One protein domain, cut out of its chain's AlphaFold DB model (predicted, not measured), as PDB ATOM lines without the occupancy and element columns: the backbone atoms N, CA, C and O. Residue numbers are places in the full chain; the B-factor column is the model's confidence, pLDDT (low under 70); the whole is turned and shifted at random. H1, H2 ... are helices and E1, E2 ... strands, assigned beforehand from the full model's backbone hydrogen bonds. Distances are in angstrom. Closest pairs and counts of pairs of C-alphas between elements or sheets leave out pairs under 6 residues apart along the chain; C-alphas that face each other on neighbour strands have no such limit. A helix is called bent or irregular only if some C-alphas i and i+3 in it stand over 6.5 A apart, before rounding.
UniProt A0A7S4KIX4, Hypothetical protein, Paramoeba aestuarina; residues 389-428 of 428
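What this domain is: This is residues 389 to 428 of the 428 residues of the protein "Hypothetical protein" of Paramoeba aestuarina (UniProt A0A7S4KIX4). What does one see first? A short turn of chain, residues 389 to 393, leads into strand E1 and on to one helix, H1, and a long loop, residues 408 to 424, then folds back on itself as a narrow unnamed hairpin and brings the chain to E2, near where the printed part began. How much of it is regular? The printed part has 40 residues, with one named helix and two named strands in the order E1, H1, E2; the class is mixed, helices and strands, with 16 residues, under half, in named elements, and the two named strands do not pair with each other. How large is it? It is compact, with a radius of gyration of the C-alphas of 9.1 A and spans of 24 by 20 by 16 A.

Where its parts are: Where is the first named element? E1 is residues 394 to 396, 6.6 A from first to last C-alpha, and C-alpha 394 is at (-2.634, -37.710, 44.996). Which element comes next? H1 is residues 398 to 407, 14.3 A from first to last C-alpha, and it begins with C-alpha 398 at (-0.056, -37.424, 32.200). Where is the last one? E2 is residues 425 to 427, 7.0 A long by its first and last C-alphas, and C-alpha 427 is at (-8.934, -40.401, 35.399).

How they stand to each other: How does E1 stand to the other named elements? E1 and H1 meet only through their link, which is tight, with one residue, Cys 397. E1 and E2 are near each other, with 7 pairs of C-alphas within 10 A and no pair within 8 A, and each pairs with no named strand. How does H1 stand to E2? They are apart, but only just: their closest C-alphas are 8.3 A apart. Is there pairing outside the named strands? Residues 410 to 411 pair with residues 418 to 419, antiparallel. How is the helix's backbone? In H1, which is not bent, 4 of 6 O i to N i+4 pairs are within hydrogen-bond range.

The domain as a whole: How far does the printed part reach? The two C-alphas farthest apart are those of Gly 415 and Asp 427, 24.3 A, while the first and last printed C-alphas, of Phe 389 and Trp 428, are 5.1 A apart. Are there cuts or long links? The printed part has no cut from 389 to 428, the chain's last residue, and the link from H1 to E2 is long, with 17 residues. Where is confidence low? The mean pLDDT of the printed part is 87.8, and one residue, Trp 428, is under 70.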
ATOM      1  N   PHE A 389      -5.736 -39.317  39.092       89.12
ATOM      2  CA  PHE A 389      -5.696 -39.425  40.541       89.12
ATOM      3  C   PHE A 389      -5.122 -40.784  40.948       89.12
ATOM      4  O   PHE A 389      -5.482 -41.823  40.395       89.12
ATOM      5  N   CYS A 390      -4.214 -40.763  41.920       87.12
ATOM      6  CA  CYS A 390      -3.627 -41.937  42.549       87.12
ATOM      7  C   CYS A 390      -3.958 -41.902  44.040       87.12
ATOM      8  O   CYS A 390      -3.617 -40.926  44.707       87.12
ATOM      9  N   GLU A 391      -4.553 -42.962  44.588       84.12
ATOM     10  CA  GLU A 391      -4.902 -43.005  46.019       84.12
ATOM     11  C   GLU A 391      -3.678 -42.859  46.939       84.12
ATOM     12  O   GLU A 391      -3.779 -42.303  48.031       84.12
ATOM     13  N   GLU A 392      -2.508 -43.320  46.490       87.31
ATOM     14  CA  GLU A 392      -1.275 -43.346  47.285       87.31
ATOM     15  C   GLU A 392      -0.471 -42.039  47.186       87.31
ATOM     16  O   GLU A 392       0.257 -41.687  48.115       87.31
ATOM     17  N   CYS A 393      -0.586 -41.310  46.071       87.12
ATOM     18  CA  CYS A 393       0.239 -40.127  45.790       87.12
ATOM     19  C   CYS A 393      -0.541 -38.816  45.719       87.12
ATOM     20  O   CYS A 393       0.042 -37.761  45.959       87.12
ATOM     21  N   GLY A 394      -1.821 -38.867  45.350       87.75
ATOM     22  CA  GLY A 394      -2.634 -37.710  44.996       87.75
ATOM     23  C   GLY A 394      -2.693 -37.444  43.487       87.75
ATOM     24  O   GLY A 394      -2.651 -38.363  42.669       87.75
ATOM     25  N   LEU A 395      -2.833 -36.168  43.127       90.81
ATOM     26  CA  LEU A 395      -3.091 -35.696  41.765       90.81
ATOM     27  C   LEU A 395      -1.850 -35.778  40.866       90.81
ATOM     28  O   LEU A 395      -0.808 -35.217  41.187       90.81
ATOM     29  N   LEU A 396      -1.952 -36.431  39.710       90.56
ATOM     30  CA  LEU A 396      -0.846 -36.651  38.777       90.56
ATOM     31  C   LEU A 396      -1.172 -36.126  37.372       90.56
ATOM     32  O   LEU A 396      -2.262 -36.337  36.843       90.56
ATOM     33  N   CYS A 397      -0.196 -35.489  36.722       93.19
ATOM     34  CA  CYS A 397      -0.280 -35.166  35.296       93.19
ATOM     35  C   CYS A 397       0.092 -36.378  34.425       93.19
ATOM     36  O   CYS A 397       0.791 -37.301  34.865       93.19
ATOM     37  N   ALA A 398      -0.323 -36.348  33.156       93.38
ATOM     38  CA  ALA A 398      -0.056 -37.424  32.200       93.38
ATOM     39  C   ALA A 398       1.440 -37.713  32.002       93.38
ATOM     40  O   ALA A 398       1.846 -38.876  31.885       93.38
ATOM     41  N   ASP A 399       2.270 -36.673  32.019       94.00
ATOM     42  CA  ASP A 399       3.714 -36.799  31.843       94.00
ATOM     43  C   ASP A 399       4.375 -37.525  33.013       94.00
ATOM     44  O   ASP A 399       5.219 -38.397  32.800       94.00
ATOM     45  N   CYS A 400       3.987 -37.224  34.255       93.31
ATOM     46  CA  CYS A 400       4.532 -37.896  35.434       93.31
ATOM     47  C   CYS A 400       4.119 -39.373  35.493       93.31
ATOM     48  O   CYS A 400       4.968 -40.218  35.778       93.31
ATOM     49  N   VAL A 401       2.872 -39.707  35.144       91.44
ATOM     50  CA  VAL A 401       2.420 -41.109  35.037       91.44
ATOM     51  C   VAL A 401       3.171 -41.849  33.925       91.44
ATOM     52  O   VAL A 401       3.564 -43.004  34.079       91.44
ATOM     53  N   SER A 402       3.412 -41.195  32.788       92.12
ATOM     54  CA  SER A 402       4.135 -41.817  31.670       92.12
ATOM     55  C   SER A 402       5.617 -42.011  31.989       92.12
ATOM     56  O   SER A 402       6.191 -43.058  31.690       92.12
ATOM     57  N   ARG A 403       6.244 -41.027  32.642       92.50
ATOM     58  CA  ARG A 403       7.649 -41.095  33.053       92.50
ATOM     59  C   ARG A 403       7.893 -42.135  34.133       92.50
ATOM     60  O   ARG A 403       8.948 -42.762  34.086       92.50
ATOM     61  N   SER A 404       6.963 -42.353  35.066       90.94
ATOM     62  CA  SER A 404       7.155 -43.384  36.091       90.94
ATOM     63  C   SER A 404       7.252 -44.767  35.445       90.94
ATOM     64  O   SER A 404       8.198 -45.508  35.703       90.94
ATOM     65  N   LYS A 405       6.390 -45.069  34.466       88.56
ATOM     66  CA  LYS A 405       6.435 -46.333  33.701       88.56
ATOM     67  C   LYS A 405       7.777 -46.601  33.007       88.56
ATOM     68  O   LYS A 405       8.114 -47.761  32.789       88.56
ATOM     69  N   VAL A 406       8.538 -45.558  32.666       87.31
ATOM     70  CA  VAL A 406       9.837 -45.676  31.979       87.31
ATOM     71  C   VAL A 406      11.017 -45.623  32.953       87.31
ATOM     72  O   VAL A 406      11.969 -46.385  32.812       87.31
ATOM     73  N   SER A 407      10.989 -44.703  33.915       83.94
ATOM     74  CA  SER A 407      12.122 -44.384  34.796       83.94
ATOM     75  C   SER A 407      12.021 -45.003  36.194       83.94
ATOM     76  O   SER A 407      12.951 -44.859  36.983       83.94
ATOM     77  N   GLY A 408      10.925 -45.697  36.506       88.38
ATOM     78  CA  GLY A 408      10.657 -46.236  37.836       88.38
ATOM     79  C   GLY A 408      10.011 -45.202  38.760       88.38
ATOM     80  O   GLY A 408       9.226 -44.363  38.325       88.38
ATOM     81  N   ALA A 409      10.314 -45.281  40.054       89.62
ATOM     82  CA  ALA A 409       9.746 -44.376  41.049       89.62
ATOM     83  C   ALA A 409      10.137 -42.915  40.769       89.62
ATOM     84  O   ALA A 409      11.315 -42.599  40.587       89.62
ATOM     85  N   LEU A 410       9.150 -42.020  40.757       91.06
ATOM     86  CA  LEU A 410       9.364 -40.581  40.650       91.06
ATOM     87  C   LEU A 410       9.150 -39.928  42.004       91.06
ATOM     88  O   LEU A 410       8.121 -40.139  42.639       91.06
ATOM     89  N   ARG A 411      10.092 -39.085  42.415       91.38
ATOM     90  CA  ARG A 411       9.996 -38.323  43.657       91.38
ATOM     91  C   ARG A 411       9.507 -36.910  43.380       91.38
ATOM     92  O   ARG A 411       9.976 -36.270  42.441       91.38
ATOM     93  N   ALA A 412       8.581 -36.443  44.207       89.12
ATOM     94  CA  ALA A 412       8.060 -35.090  44.157       89.12
ATOM     95  C   ALA A 412       9.164 -34.047  44.360       89.12
ATOM     96  O   ALA A 412      10.137 -34.297  45.077       89.12
ATOM     97  N   VAL A 413       8.989 -32.855  43.781       84.62
ATOM     98  CA  VAL A 413       9.933 -31.725  43.919       84.62
ATOM     99  C   VAL A 413      10.177 -31.361  45.391       84.62
ATOM    100  O   VAL A 413      11.299 -31.037  45.775       84.62
ATOM    101  N   ASN A 414       9.151 -31.473  46.236       78.06
ATOM    102  CA  ASN A 414       9.242 -31.244  47.681       78.06
ATOM    103  C   ASN A 414       9.873 -32.418  48.466       78.06
ATOM    104  O   ASN A 414      10.121 -32.296  49.664       78.06
ATOM    105  N   GLY A 415      10.133 -33.554  47.810       82.81
ATOM    106  CA  GLY A 415      10.766 -34.741  48.381       82.81
ATOM    107  C   GLY A 415       9.875 -35.618  49.268       82.81
ATOM    108  O   GLY A 415      10.367 -36.644  49.752       82.81
ATOM    109  N   THR A 416       8.608 -35.248  49.488       82.69
ATOM    110  CA  THR A 416       7.727 -35.895  50.481       82.69
ATOM    111  C   THR A 416       6.866 -37.016  49.915       82.69
ATOM    112  O   THR A 416       6.431 -37.875  50.673       82.69
ATOM    113  N   VAL A 417       6.614 -37.012  48.606       86.81
ATOM    114  CA  VAL A 417       5.766 -37.996  47.920       86.81
ATOM    115  C   VAL A 417       6.585 -38.710  46.851       86.81
ATOM    116  O   VAL A 417       7.382 -38.084  46.151       86.81
ATOM    117  N   GLU A 418       6.392 -40.019  46.716       90.69
ATOM    118  CA  GLU A 418       6.957 -40.822  45.632       90.69
ATOM    119  C   GLU A 418       5.830 -41.549  44.901       90.69
ATOM    120  O   GLU A 418       4.965 -42.158  45.529       90.69
ATOM    121  N   HIS A 419       5.835 -41.467  43.573       90.44
ATOM    122  CA  HIS A 419       4.907 -42.183  42.708       90.44
ATOM    123  C   HIS A 419       5.609 -43.356  42.041       90.44
ATOM    124  O   HIS A 419       6.599 -43.176  41.325       90.44
ATOM    125  N   PHE A 420       5.075 -44.558  42.261       90.44
ATOM    126  CA  PHE A 420       5.609 -45.789  41.700       90.44
ATOM    127  C   PHE A 420       4.773 -46.251  40.503       90.44
ATOM    128  O   PHE A 420       3.560 -46.053  40.483       90.44
ATOM    129  N   PRO A 421       5.378 -46.944  39.523       89.19
ATOM    130  CA  PRO A 421       4.653 -47.442  38.347       89.19
ATOM    131  C   PRO A 421       3.584 -48.489  38.677       89.19
ATOM    132  O   PRO A 421       2.726 -48.775  37.850       89.19
ATOM    133  N   THR A 422       3.691 -49.104  39.856       89.31
ATOM    134  CA  THR A 422       2.752 -50.099  40.383       89.31
ATOM    135  C   THR A 422       1.504 -49.479  40.996       89.31
ATOM    136  O   THR A 422       0.569 -50.218  41.276       89.31
ATOM    137  N   HIS A 423       1.499 -48.166  41.234       90.75
ATOM    138  CA  HIS A 423       0.342 -47.481  41.789       90.75
ATOM    139  C   HIS A 423      -0.808 -47.477  40.784       90.75
ATOM    140  O   HIS A 423      -0.609 -47.224  39.591       90.75
ATOM    141  N   GLU A 424      -2.018 -47.737  41.270       88.00
ATOM    142  CA  GLU A 424      -3.222 -47.658  40.451       88.00
ATOM    143  C   GLU A 424      -3.600 -46.183  40.241       88.00
ATOM    144  O   GLU A 424      -3.571 -45.374  41.173       88.00
ATOM    145  N   VAL A 425      -3.893 -45.818  38.989       87.88
ATOM    146  CA  VAL A 425      -4.248 -44.450  38.592       87.88
ATOM    147  C   VAL A 425      -5.564 -44.469  37.824       87.88
ATOM    148  O   VAL A 425      -5.725 -45.261  36.894       87.88
ATOM    149  N   SER A 426      -6.495 -43.600  38.206       83.06
ATOM    150  CA  SER A 426      -7.765 -43.378  37.509       83.06
ATOM    151  C   SER A 426      -7.812 -41.975  36.913       83.06
ATOM    152  O   SER A 426      -7.084 -41.097  37.372       83.06
ATOM    153  N   ASP A 427      -8.674 -41.749  35.922       80.50
ATOM    154  CA  ASP A 427      -8.934 -40.401  35.399       80.50
ATOM    155  C   ASP A 427      -9.434 -39.484  36.536       80.50
ATOM    156  O   ASP A 427     -10.221 -39.926  37.382       80.50
ATOM    157  N   TRP A 428      -8.916 -38.251  36.581       62.16
ATOM    158  CA  TRP A 428      -9.257 -37.218  37.571       62.16
ATOM    159  C   TRP A 428     -10.426 -36.345  37.111       62.16
ATOM    160  O   TRP A 428     -10.393 -35.883  35.946       62.16
TER     161      TRP A 428